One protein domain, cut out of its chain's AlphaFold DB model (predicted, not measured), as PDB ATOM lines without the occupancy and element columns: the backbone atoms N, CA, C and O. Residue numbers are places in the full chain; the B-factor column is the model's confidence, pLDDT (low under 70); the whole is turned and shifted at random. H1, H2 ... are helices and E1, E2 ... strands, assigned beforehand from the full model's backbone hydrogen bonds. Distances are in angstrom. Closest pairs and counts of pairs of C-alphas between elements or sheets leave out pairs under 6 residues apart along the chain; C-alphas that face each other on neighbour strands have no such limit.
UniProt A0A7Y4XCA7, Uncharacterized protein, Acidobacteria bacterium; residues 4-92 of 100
ATOM      1  N   THR A   4      17.176 -28.399  16.385       86.81
ATOM      2  CA  THR A   4      17.882 -28.234  15.106       86.81
ATOM      3  C   THR A   4      19.217 -27.538  15.335       86.81
ATOM      4  O   THR A   4      19.352 -26.719  16.243       86.81
ATOM      5  N   THR A   5      20.213 -27.846  14.509       86.94
ATOM      6  CA  THR A   5      21.495 -27.139  14.511       86.94
ATOM      7  C   THR A   5      21.731 -26.434  13.181       86.94
ATOM      8  O   THR A   5      21.220 -26.848  12.137       86.94
ATOM      9  N   ALA A   6      22.488 -25.342  13.222       89.12
ATOM     10  CA  ALA A   6      22.952 -24.626  12.043       89.12
ATOM     11  C   ALA A   6      24.366 -24.090  12.283       89.12
ATOM     12  O   ALA A   6      24.693 -23.663  13.387       89.12
ATOM     13  N   ALA A   7      25.189 -24.081  11.242       89.62
ATOM     14  CA  ALA A   7      26.556 -23.569  11.274       89.62
ATOM     15  C   ALA A   7      26.796 -22.449  10.245       89.62
ATOM     16  O   ALA A   7      27.928 -22.080   9.946       89.62
ATOM     17  N   SER A   8      25.726 -21.913   9.650       89.81
ATOM     18  CA  SER A   8      25.809 -20.816   8.684       89.81
ATOM     19  C   SER A   8      24.509 -20.017   8.597       89.81
ATOM     20  O   SER A   8      23.443 -20.466   9.029       89.81
ATOM     21  N   VAL A   9      24.572 -18.846   7.954       91.00
ATOM     22  CA  VAL A   9      23.392 -18.008   7.661       91.00
ATOM     23  C   VAL A   9      22.369 -18.773   6.819       91.00
ATOM     24  O   VAL A   9      21.172 -18.746   7.103       91.00
ATOM     25  N   LYS A  10      22.837 -19.529   5.818       92.12
ATOM     26  CA  LYS A  10      21.978 -20.332   4.938       92.12
ATOM     27  C   LYS A  10      21.246 -21.434   5.705       92.12
ATOM     28  O   LYS A  10      20.053 -21.649   5.491       92.12
ATOM     29  N   GLU A  11      21.944 -22.130   6.593       90.62
ATOM     30  CA  GLU A  11      21.344 -23.177   7.424       90.62
ATOM     31  C   GLU A  11      20.393 -22.596   8.467       90.62
ATOM     32  O   GLU A  11      19.316 -23.147   8.669       90.62
ATOM     33  N   THR A  12      20.720 -21.437   9.039       90.81
ATOM     34  CA  THR A  12      19.835 -20.707   9.957       90.81
ATOM     35  C   THR A  12      18.537 -20.303   9.264       90.81
ATOM     36  O   THR A  12      17.450 -20.529   9.796       90.81
ATOM     37  N   ALA A  13      18.623 -19.773   8.041       91.12
ATOM     38  CA  ALA A  13      17.450 -19.437   7.241       91.12
ATOM     39  C   ALA A  13      16.580 -20.674   6.962       91.12
ATOM     40  O   ALA A  13      15.355 -20.591   7.016       91.12
ATOM     41  N   ARG A  14      17.201 -21.833   6.715       89.12
ATOM     42  CA  ARG A  14      16.492 -23.107   6.533       89.12
ATOM     43  C   ARG A  14      15.841 -23.592   7.830       89.12
ATOM     44  O   ARG A  14      14.682 -23.996   7.797       89.12
ATOM     45  N   ALA A  15      16.543 -23.524   8.960       88.94
ATOM     46  CA  ALA A  15      16.000 -23.875  10.272       88.94
ATOM     47  C   ALA A  15      14.782 -23.002  10.612       88.94
ATOM     48  O   ALA A  15      13.750 -23.512  11.035       88.94
ATOM     49  N   CYS A  16      14.838 -21.707  10.284       89.75
ATOM     50  CA  CYS A  16      13.737 -20.761  10.465       89.75
ATOM     51  C   CYS A  16      12.467 -21.080   9.648       89.75
ATOM     52  O   CYS A  16      11.418 -20.486   9.907       89.75
ATOM     53  N   GLN A  17      12.533 -21.973   8.654       89.25
ATOM     54  CA  GLN A  17      11.374 -22.415   7.864       89.25
ATOM     55  C   GLN A  17      10.658 -23.617   8.492       89.25
ATOM     56  O   GLN A  17       9.509 -23.898   8.151       89.25
ATOM     57  N   GLN A  18      11.314 -24.322   9.412       86.44
ATOM     58  CA  GLN A  18      10.787 -25.514  10.064       86.44
ATOM     59  C   GLN A  18      10.403 -25.196  11.513       86.44
ATOM     60  O   GLN A  18      11.074 -24.396  12.164       86.44
ATOM     61  N   PRO A  19       9.309 -25.770  12.036       84.31
ATOM     62  CA  PRO A  19       9.014 -25.670  13.459       84.31
ATOM     63  C   PRO A  19      10.072 -26.440  14.260       84.31
ATOM     64  O   PRO A  19      10.417 -27.567  13.911       84.31
ATOM     65  N   HIS A  20      10.586 -25.821  15.316       84.62
ATOM     66  CA  HIS A  20      11.528 -26.418  16.256       84.62
ATOM     67  C   HIS A  20      11.359 -25.752  17.624       84.62
ATOM     68  O   HIS A  20      10.937 -24.599  17.703       84.62
ATOM     69  N   ASP A  21      11.686 -26.484  18.687       81.44
ATOM     70  CA  ASP A  21      11.619 -25.983  20.064       81.44
ATOM     71  C   ASP A  21      12.919 -25.262  20.450       81.44
ATOM     72  O   ASP A  21      12.909 -24.318  21.235       81.44
ATOM     73  N   LEU A  22      14.048 -25.696  19.872       80.38
ATOM     74  CA  LEU A  22      15.375 -25.141  20.124       80.38
ATOM     75  C   LEU A  22      16.236 -25.186  18.856       80.38
ATOM     76  O   LEU A  22      16.297 -26.208  18.169       80.38
ATOM     77  N   ALA A  23      16.935 -24.086  18.570       85.00
ATOM     78  CA  ALA A  23      17.976 -24.033  17.550       85.00
ATOM     79  C   ALA A  23      19.319 -23.671  18.185       85.00
ATOM     80  O   ALA A  23      19.428 -22.654  18.866       85.00
ATOM     81  N   ILE A  24      20.341 -24.488  17.931       85.00
ATOM     82  CA  ILE A  24      21.722 -24.212  18.337       85.00
ATOM     83  C   ILE A  24      22.488 -23.765  17.096       85.00
ATOM     84  O   ILE A  24      22.603 -24.517  16.125       85.00
ATOM     85  N   ILE A  25      22.987 -22.534  17.120       85.44
ATOM     86  CA  ILE A  25      23.656 -21.919  15.975       85.44
ATOM     87  C   ILE A  25      25.124 -21.694  16.333       85.44
ATOM     88  O   ILE A  25      25.431 -20.852  17.172       85.44
ATOM     89  N   ALA A  26      26.019 -22.453  15.706       85.06
ATOM     90  CA  ALA A  26      27.460 -22.387  15.941       85.06
ATOM     91  C   ALA A  26      28.137 -21.675  14.767       85.06
ATOM     92  O   ALA A  26      28.307 -22.250  13.695       85.06
ATOM     93  N   VAL A  27      28.481 -20.405  14.950       84.12
ATOM     94  CA  VAL A  27      28.983 -19.523  13.888       84.12
ATOM     95  C   VAL A  27      30.112 -18.651  14.409       84.12
ATOM     96  O   VAL A  27      30.238 -18.433  15.613       84.12
ATOM     97  N   GLU A  28      30.913 -18.115  13.496       85.69
ATOM     98  CA  GLU A  28      31.927 -17.129  13.852       85.69
ATOM     99  C   GLU A  28      31.284 -15.787  14.251       85.69
ATOM    100  O   GLU A  28      30.244 -15.384  13.719       85.69
ATOM    101  N   THR A  29      31.941 -15.052  15.152       82.56
ATOM    102  CA  THR A  29      31.532 -13.733  15.674       82.56
ATOM    103  C   THR A  29      31.148 -12.735  14.570       82.56
ATOM    104  O   THR A  29      30.233 -11.927  14.743       82.56
ATOM    105  N   GLN A  30      31.823 -12.797  13.421       86.94
ATOM    106  CA  GLN A  30      31.611 -11.929  12.260       86.94
ATOM    107  C   GLN A  30      30.273 -12.196  11.560       86.94
ATOM    108  O   GLN A  30      29.722 -11.294  10.937       86.94
ATOM    109  N   GLN A  31      29.736 -13.413  11.668       87.56
ATOM    110  CA  GLN A  31      28.472 -13.815  11.046       87.56
ATOM    111  C   GLN A  31      27.265 -13.555  11.952       87.56
ATOM    112  O   GLN A  31      26.126 -13.578  11.482       87.56
ATOM    113  N   LEU A  32      27.491 -13.287  13.243       87.38
ATOM    114  CA  LEU A  32      26.429 -13.084  14.226       87.38
ATOM    115  C   LEU A  32      25.389 -12.021  13.805       87.38
ATOM    116  O   LEU A  32      24.198 -12.306  13.934       87.38
ATOM    117  N   PRO A  33      25.760 -10.840  13.265       89.69
ATOM    118  CA  PRO A  33      24.767  -9.848  12.845       89.69
ATOM    119  C   PRO A  33      23.795 -10.380  11.782       89.69
ATOM    120  O   PRO A  33      22.583 -10.185  11.895       89.69
ATOM    121  N   ASP A  34      24.305 -11.105  10.786       91.44
ATOM    122  CA  ASP A  34      23.495 -11.670   9.703       91.44
ATOM    123  C   ASP A  34      22.592 -12.801  10.202       91.44
ATOM    124  O   ASP A  34      21.434 -12.921   9.787       91.44
ATOM    125  N   ILE A  35      23.091 -13.601  11.143       92.00
ATOM    126  CA  ILE A  35      22.338 -14.666  11.810       92.00
ATOM    127  C   ILE A  35      21.169 -14.080  12.598       92.00
ATOM    128  O   ILE A  35      20.021 -14.474  12.388       92.00
ATOM    129  N   LEU A  36      21.434 -13.092  13.454       89.62
ATOM    130  CA  LEU A  36      20.408 -12.447  14.269       89.62
ATOM    131  C   LEU A  36      19.354 -11.752  13.398       89.62
ATOM    132  O   LEU A  36      18.156 -11.889  13.656       89.62
ATOM    133  N   ASN A  37      19.769 -11.076  12.325       91.56
ATOM    134  CA  ASN A  37      18.845 -10.490  11.353       91.56
ATOM    135  C   ASN A  37      17.981 -11.552  10.662       91.56
ATOM    136  O   ASN A  37      16.771 -11.368  10.518       91.56
ATOM    137  N   THR A  38      18.571 -12.681  10.271       92.31
ATOM    138  CA  THR A  38      17.842 -13.803   9.658       92.31
ATOM    139  C   THR A  38      16.753 -14.326  10.591       92.31
ATOM    140  O   THR A  38      15.602 -14.477  10.175       92.31
ATOM    141  N   VAL A  39      17.080 -14.537  11.870       90.38
ATOM    142  CA  VAL A  39      16.116 -15.002  12.878       90.38
ATOM    143  C   VAL A  39      15.016 -13.961  13.103       90.38
ATOM    144  O   VAL A  39      13.833 -14.304  13.113       90.38
ATOM    145  N   ARG A  40      15.366 -12.673  13.219       90.06
ATOM    146  CA  ARG A  40      14.390 -11.598  13.477       90.06
ATOM    147  C   ARG A  40      13.437 -11.334  12.319       90.06
ATOM    148  O   ARG A  40      12.304 -10.921  12.561       90.06
ATOM    149  N   ASN A  41      13.855 -11.627  11.094       89.94
ATOM    150  CA  ASN A  41      13.006 -11.534   9.911       89.94
ATOM    151  C   ASN A  41      12.139 -12.786   9.683       89.94
ATOM    152  O   ASN A  41      11.257 -12.767   8.827       89.94
ATOM    153  N   SER A  42      12.330 -13.862  10.452       89.12
ATOM    154  CA  SER A  42      11.465 -15.042  10.386       89.12
ATOM    155  C   SER A  42      10.151 -14.814  11.135       89.12
ATOM    156  O   SER A  42      10.148 -14.495  12.323       89.12
ATOM    157  N   CYS A  43       9.014 -15.069  10.478       84.00
ATOM    158  CA  CYS A  43       7.686 -14.898  11.078       84.00
ATOM    159  C   CYS A  43       7.496 -15.678  12.390       84.00
ATOM    160  O   CYS A  43       6.847 -15.174  13.300       84.00
ATOM    161  N   ARG A  44       8.061 -16.890  12.500       83.81
ATOM    162  CA  ARG A  44       7.922 -17.745  13.695       83.81
ATOM    163  C   ARG A  44       8.893 -17.392  14.820       83.81
ATOM    164  O   ARG A  44       8.573 -17.624  15.977       83.81
ATOM    165  N   HIS A  45      10.050 -16.822  14.489       85.38
ATOM    166  CA  HIS A  45      11.155 -16.634  15.438       85.38
ATOM    167  C   HIS A  45      11.391 -15.155  15.786       85.38
ATOM    168  O   HIS A  45      12.211 -14.825  16.637       85.38
ATOM    169  N   ARG A  46      10.632 -14.228  15.190       84.12
ATOM    170  CA  ARG A  46      10.791 -12.784  15.413       84.12
ATOM    171  C   ARG A  46      10.759 -12.378  16.887       84.12
ATOM    172  O   ARG A  46      11.477 -11.452  17.261       84.12
ATOM    173  N   SER A  47       9.965 -13.052  17.716       81.62
ATOM    174  CA  SER A  47       9.779 -12.720  19.134       81.62
ATOM    175  C   SER A  47      10.511 -13.635  20.113       81.62
ATOM    176  O   SER A  47      10.432 -13.367  21.308       81.62
ATOM    177  N   ILE A  48      11.211 -14.680  19.657       81.88
ATOM    178  CA  ILE A  48      11.859 -15.610  20.593       81.88
ATOM    179  C   ILE A  48      13.093 -14.960  21.238       81.88
ATOM    180  O   ILE A  48      13.815 -14.217  20.556       81.88
ATOM    181  N   PRO A  49      13.369 -15.215  22.523       78.31
ATOM    182  CA  PRO A  49      14.656 -14.878  23.116       78.31
ATOM    183  C   PRO A  49      15.786 -15.566  22.341       78.31
ATOM    184  O   PRO A  49      15.656 -16.726  21.958       78.31
ATOM    185  N   ILE A  50      16.881 -14.849  22.086       84.56
ATOM    186  CA  ILE A  50      18.085 -15.434  21.485       84.56
ATOM    187  C   ILE A  50      19.187 -15.375  22.531       84.56
ATOM    188  O   ILE A  50      19.492 -14.298  23.037       84.56
ATOM    189  N   LEU A  51      19.770 -16.528  22.834       84.00
ATOM    190  CA  LEU A  51      20.933 -16.641  23.701       84.00
ATOM    191  C   LEU A  51      22.182 -16.748  22.831       84.00
ATOM    192  O   LEU A  51      22.193 -17.498  21.855       84.00
ATOM    193  N   VAL A  52      23.202 -15.965  23.160       83.56
ATOM    194  CA  VAL A  52      24.473 -15.929  22.437       83.56
ATOM    195  C   VAL A  52      25.583 -16.248  23.421       83.56
ATOM    196  O   VAL A  52      25.793 -15.502  24.375       83.56
ATOM    197  N   ASP A  53      26.293 -17.343  23.177       81.62
ATOM    198  CA  ASP A  53      27.535 -17.629  23.887       81.62
ATOM    199  C   ASP A  53      28.629 -16.694  23.356       81.62
ATOM    200  O   ASP A  53      28.959 -16.724  22.167       81.62
ATOM    201  N   GLY A  54      29.129 -15.801  24.208       75.06
ATOM    202  CA  GLY A  54      30.163 -14.846  23.830       75.06
ATOM    203  C   GLY A  54      30.187 -13.570  24.666       75.06
ATOM    204  O   GLY A  54      29.258 -13.246  25.407       75.06
ATOM    205  N   ASP A  55      31.280 -12.820  24.521       70.75
ATOM    206  CA  ASP A  55      31.451 -11.534  25.187       70.75
ATOM    207  C   ASP A  55      30.571 -10.457  24.529       70.75
ATOM    208  O   ASP A  55      30.715 -10.117  23.352       70.75
ATOM    209  N   ALA A  56      29.670  -9.881  25.325       69.00
ATOM    210  CA  ALA A  56      28.749  -8.825  24.918       69.00
ATOM    211  C   ALA A  56      29.450  -7.554  24.414       69.00
ATOM    212  O   ALA A  56      28.831  -6.745  23.718       69.00
ATOM    213  N   THR A  57      30.720  -7.350  24.776       73.25
ATOM    214  CA  THR A  57      31.485  -6.150  24.417       73.25
ATOM    215  C   THR A  57      31.717  -6.034  22.912       73.25
ATOM    216  O   THR A  57      31.656  -4.927  22.376       73.25
ATOM    217  N   GLN A  58      31.901  -7.154  22.203       72.69
ATOM    218  CA  GLN A  58      32.166  -7.167  20.756       72.69
ATOM    219  C   GLN A  58      30.942  -6.784  19.912       72.69
ATOM    220  O   GLN A  58      31.084  -6.344  18.771       72.69
ATOM    221  N   HIS A  59      29.742  -6.891  20.484       75.50
ATOM    222  CA  HIS A  59      28.475  -6.562  19.827       75.50
ATOM    223  C   HIS A  59      27.629  -5.612  20.679       75.50
ATOM    224  O   HIS A  59      26.391  -5.641  20.628       75.50
ATOM    225  N   ALA A  60      28.296  -4.757  21.461       70.94
ATOM    226  CA  ALA A  60      27.652  -3.778  22.321       70.94
ATOM    227  C   ALA A  60      26.688  -2.907  21.496       70.94
ATOM    228  O   ALA A  60      27.063  -2.272  20.514       70.94
ATOM    229  N   GLY A  61      25.406  -2.926  21.869       79.12
ATOM    230  CA  GLY A  61      24.336  -2.215  21.163       79.12
ATOM    231  C   GLY A  61      23.627  -3.014  20.062       79.12
ATOM    232  O   GLY A  61      22.440  -2.772  19.848       79.12
ATOM    233  N   LEU A  62      24.265  -4.006  19.432       81.31
ATOM    234  CA  LEU A  62      23.609  -4.895  18.458       81.31
ATOM    235  C   LEU A  62      22.701  -5.915  19.156       81.31
ATOM    236  O   LEU A  62      21.555  -6.106  18.746       81.31
ATOM    237  N   LEU A  63      23.196  -6.540  20.231       81.94
ATOM    238  CA  LEU A  63      22.439  -7.561  20.962       81.94
ATOM    239  C   LEU A  63      21.100  -7.015  21.499       81.94
ATOM    240  O   LEU A  63      20.070  -7.623  21.206       81.94
ATOM    241  N   PRO A  64      21.040  -5.832  22.152       79.88
ATOM    242  CA  PRO A  64      19.768  -5.256  22.594       79.88
ATOM    243  C   PRO A  64      18.801  -4.945  21.443       79.88
ATOM    244  O   PRO A  64      17.603  -5.204  21.560       79.88
ATOM    245  N   GLN A  65      19.302  -4.434  20.311       83.44
ATOM    246  CA  GLN A  65      18.474  -4.120  19.138       83.44
ATOM    247  C   GLN A  65      17.821  -5.370  18.548       83.44
ATOM    248  O   GLN A  65      16.653  -5.355  18.161       83.44
ATOM    249  N   LEU A  66      18.564  -6.474  18.529       81.12
ATOM    250  CA  LEU A  66      18.110  -7.758  18.012       81.12
ATOM    251  C   LEU A  66      17.598  -8.678  19.124       81.12
ATOM    252  O   LEU A  66      17.469  -9.880  18.899       81.12
ATOM    253  N   ARG A  67      17.265  -8.136  20.309       83.00
ATOM    254  CA  ARG A  67      16.729  -8.875  21.470       83.00
ATOM    255  C   ARG A  67      17.503 -10.171  21.761       83.00
ATOM    256  O   ARG A  67      16.910 -11.210  22.051       83.00
ATOM    257  N   ALA A  68      18.810 -10.122  21.564       85.06
ATOM    258  CA  ALA A  68      19.734 -11.184  21.892       85.06
ATOM    259  C   ALA A  68      20.354 -10.877  23.254       85.06
ATOM    260  O   ALA A  68      20.570  -9.713  23.600       85.06
ATOM    261  N   MET A  69      20.618 -11.921  24.022       84.25
ATOM    262  CA  MET A  69      21.211 -11.827  25.342       84.25
ATOM    263  C   MET A  69      22.511 -12.632  25.353       84.25
ATOM    264  O   MET A  69      22.493 -13.791  24.931       84.25
ATOM    265  N   PRO A  70      23.628 -12.043  25.808       83.69
ATOM    266  CA  PRO A  70      24.827 -12.818  26.087       83.69
ATOM    267  C   PRO A  70      24.522 -13.804  27.223       83.69
ATOM    268  O   PRO A  70      23.852 -13.442  28.191       83.69
ATOM    269  N   CYS A  71      24.991 -15.037  27.113       82.25
ATOM    270  CA  CYS A  71      24.813 -16.060  28.139       82.25
ATOM    271  C   CYS A  71      26.122 -16.800  28.406       82.25
ATOM    272  O   CYS A  71      26.958 -16.924  27.512       82.25
ATOM    273  N   HIS A  72      26.279 -17.325  29.620       82.94
ATOM    274  CA  HIS A  72      27.354 -18.261  29.920       82.94
ATOM    275  C   HIS A  72      27.006 -19.646  29.336       82.94
ATOM    276  O   HIS A  72      25.824 -20.007  29.301       82.94
ATOM    277  N   PRO A  73      27.989 -20.471  28.931       78.50
ATOM    278  CA  PRO A  73      27.733 -21.842  28.480       78.50
ATOM    279  C   PRO A  73      26.883 -22.672  29.457       78.50
ATOM    280  O   PRO A  73      26.045 -23.473  29.040       78.50
ATOM    281  N   ASP A  74      27.044 -22.441  30.762       82.75
ATOM    282  CA  ASP A  74      26.251 -23.117  31.797       82.75
ATOM    283  C   ASP A  74      24.758 -22.761  31.729       82.75
ATOM    284  O   ASP A  74      23.910 -23.617  31.990       82.75
ATOM    285  N   ASP A  75      24.414 -21.535  31.327       81.38
ATOM    286  CA  ASP A  75      23.020 -21.105  31.170       81.38
ATOM    287  C   ASP A  75      22.345 -21.863  30.017       81.38
ATOM    288  O   ASP A  75      21.177 -22.257  30.119       81.38
ATOM    289  N   LEU A  76      23.090 -22.120  28.932       77.88
ATOM    290  CA  LEU A  76      22.625 -22.928  27.801       77.88
ATOM    291  C   LEU A  76      22.385 -24.381  28.217       77.88
ATOM    292  O   LEU A  76      21.354 -24.955  27.860       77.88
ATOM    293  N   LEU A  77      23.296 -24.964  29.003       80.62
ATOM    294  CA  LEU A  77      23.138 -26.324  29.529       80.62
ATOM    295  C   LEU A  77      21.928 -26.430  30.461       80.62
ATOM    296  O   LEU A  77      21.118 -27.344  30.309       80.62
ATOM    297  N   GLN A  78      21.741 -25.472  31.371       82.06
ATOM    298  CA  GLN A  78      20.571 -25.434  32.255       82.06
ATOM    299  C   GLN A  78      19.258 -25.267  31.483       82.06
ATOM    300  O   GLN A  78      18.241 -25.855  31.855       82.06
ATOM    301  N   LEU A  79      19.239 -24.468  30.412       78.00
ATOM    302  CA  LEU A  79      18.067 -24.358  29.544       78.00
ATOM    303  C   LEU A  79      17.783 -25.680  28.823       78.00
ATOM    304  O   LEU A  79      16.643 -26.140  28.837       78.00
ATOM    305  N   ALA A  80      18.804 -26.308  28.239       77.25
ATOM    306  CA  ALA A  80      18.659 -27.585  27.548       77.25
ATOM    307  C   ALA A  80      18.142 -28.683  28.489       77.25
ATOM    308  O   ALA A  80      17.194 -29.389  28.144       77.25
ATOM    309  N   HIS A  81      18.703 -28.781  29.699       81.19
ATOM    310  CA  HIS A  81      18.246 -29.716  30.728       81.19
ATOM    311  C   HIS A  81      16.778 -29.478  31.087       81.19
ATOM    312  O   HIS A  81      15.982 -30.413  31.036       81.19
ATOM    313  N   ARG A  82      16.387 -28.224  31.349       79.25
ATOM    314  CA  ARG A  82      14.990 -27.884  31.650       79.25
ATOM    315  C   ARG A  82      14.047 -28.254  30.518       79.25
ATOM    316  O   ARG A  82      12.999 -28.834  30.783       79.25
ATOM    317  N   LEU A  83      14.394 -27.949  29.269       75.44
ATOM    318  CA  LEU A  83      13.555 -28.307  28.125       75.44
ATOM    319  C   LEU A  83      13.329 -29.824  28.095       75.44
ATOM    320  O   LEU A  83      12.181 -30.263  28.079       75.44
ATOM    321  N   LEU A  84      14.395 -30.618  28.213       75.75
ATOM    322  CA  LEU A  84      14.315 -32.085  28.250       75.75
ATOM    323  C   LEU A  84      13.479 -32.615  29.435       75.75
ATOM    324  O   LEU A  84      12.700 -33.560  29.285       75.75
ATOM    325  N   GLU A  85      13.584 -31.992  30.608       77.50
ATOM    326  CA  GLU A  85      12.769 -32.327  31.783       77.50
ATOM    327  C   GLU A  85      11.285 -31.988  31.578       77.50
ATOM    328  O   GLU A  85      10.411 -32.771  31.970       77.50
ATOM    329  N   THR A  86      10.993 -30.868  30.909       63.38
ATOM    330  CA  THR A  86       9.628 -30.385  30.644       63.38
ATOM    331  C   THR A  86       8.864 -31.347  29.734       63.38
ATOM    332  O   THR A  86       7.670 -31.568  29.928       63.38
ATOM    333  N   GLU A  87       9.535 -32.012  28.789       57.69
ATOM    334  CA  GLU A  87       8.905 -33.079  28.000       57.69
ATOM    335  C   GLU A  87       8.629 -34.346  28.799       57.69
ATOM    336  O   GLU A  87       7.597 -34.997  28.616       57.69
ATOM    337  N   THR A  88       9.524 -34.669  29.728       50.75
ATOM    338  CA  THR A  88       9.356 -35.826  30.609       50.75
ATOM    339  C   THR A  88       8.145 -35.636  31.531       50.75
ATOM    340  O   THR A  88       7.457 -36.603  31.866       50.75
ATOM    341  N   THR A  89       7.828 -34.387  31.893       48.56
ATOM    342  CA  THR A  89       6.629 -34.033  32.670       48.56
ATOM    343  C   THR A  89       5.389 -33.791  31.811       48.56
ATOM    344  O   THR A  89       4.298 -34.125  32.255       48.56
ATOM    345  N   ALA A  90       5.502 -33.326  30.563       47.50
ATOM    346  CA  ALA A  90       4.353 -33.202  29.656       47.50
ATOM    347  C   ALA A  90       3.735 -34.569  29.291       47.50
ATOM    348  O   ALA A  90       2.522 -34.675  29.111       47.50
ATOM    349  N   ALA A  91       4.534 -35.642  29.287       50.88
ATOM    350  CA  ALA A  91       4.040 -37.023  29.229       50.88
ATOM    351  C   ALA A  91       3.387 -37.509  30.548       50.88
ATOM    352  O   ALA A  91       2.790 -38.586  30.592       50.88
ATOM    353  N   ARG A  92       3.482 -36.726  31.631       44.56
ATOM    354  CA  ARG A  92       2.983 -37.009  32.987       44.56
ATOM    355  C   ARG A  92       2.298 -35.787  33.628       44.56
ATOM    356  O   ARG A  92       2.556 -35.448  34.773       44.56
TER     357      ARG A  92
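What this domain is: This is residues 4 to 92 of the 100 residues of an uncharacterized protein of Acidobacteria bacterium (UniProt A0A7Y4XCA7). Two small two-stranded sheets, E1 with E2 and E3 with E4, stand side by side as a broken row with a gap between E2 and E3; H1 and H2 cover one side of this row, and H5 leads away as an arm whose residues 84 to 90 stick out with the tail 91 to 92. The short helices H3 and H4 lie in the crossover that joins E3 to its parallel neighbour E4. Of the 89 printed residues, five named helices and four named strands come in the order E1 H1 E2 H2 E3 H3 H4 E4 H5; both sheets are parallel, and the class is mixed, helices and strands. The whole is compact, with a radius of gyration of the C-alphas of 13.5 A and spans of 42 by 28 by 21 A.

Where its parts are: Find C-alpha 50 at (18.085, -15.434, 21.485), where E3, residues 50 to 53, begins and runs 10.0 A; its partner E4 is residues 68 to 71, 9.4 A. Between them look for H3, residues 56 to 59, and H4, residues 62 to 65. The other sheet opens at C-alpha 4, (17.882, -28.234, 15.106), with E1, residues 4 to 6, and has E2, residues 22 to 25, 9.8 A. H1 is residues 9 to 15, 9.8 A, and H2 residues 32 to 40, 12.2 A. H5, residues 73 to 90, runs 26.0 A to C-alpha 90 at (4.353, -33.202, 29.656).

How they stand to each other: Start at E3 and E4, parallel at 38 degrees, where N 69 and O 50 are within hydrogen-bond range at 2.8 A. With H3 and H4 they make a strand-helix-strand unit, two parallel neighbour strands with helices between, its crossover right-handed; E1, H1 and E2 make another, also right-handed. E1 and E2 are parallel at 16 degrees, with N 6 and O 24 3.0 A apart. E2 and E3 are near each other. H1 and H2 touch, closest at the C-alphas of Val 9 and Ile 35, 5.4 A, at a shallow tilt of 31 degrees, the same way. H2 and H4 are close but not clearly touching; their closest C-alphas, of Pro 33 and Leu 62, are 7.6 A apart. The closest C-alphas of E3 and H5, of Asp 53 and Pro 73, are 6.2 A apart, while H5 and H2 are apart. In H1, H2 and H5 every O i to N i+4 pair is within hydrogen-bond range; H3 and H4 are too short for one.

The domain as a whole: Look from Gln 58 to Arg 92 for the two C-alphas farthest apart, 43.5 A. Residues 84 to 92, of which 84 to 90 belong to H5, stand free; without them the body spans 31 by 28 by 21 A. The printed part has no cut, and no link is long. The mean pLDDT of the printed part is 81.3, with residue 56 and residues 86 to 92 under 70.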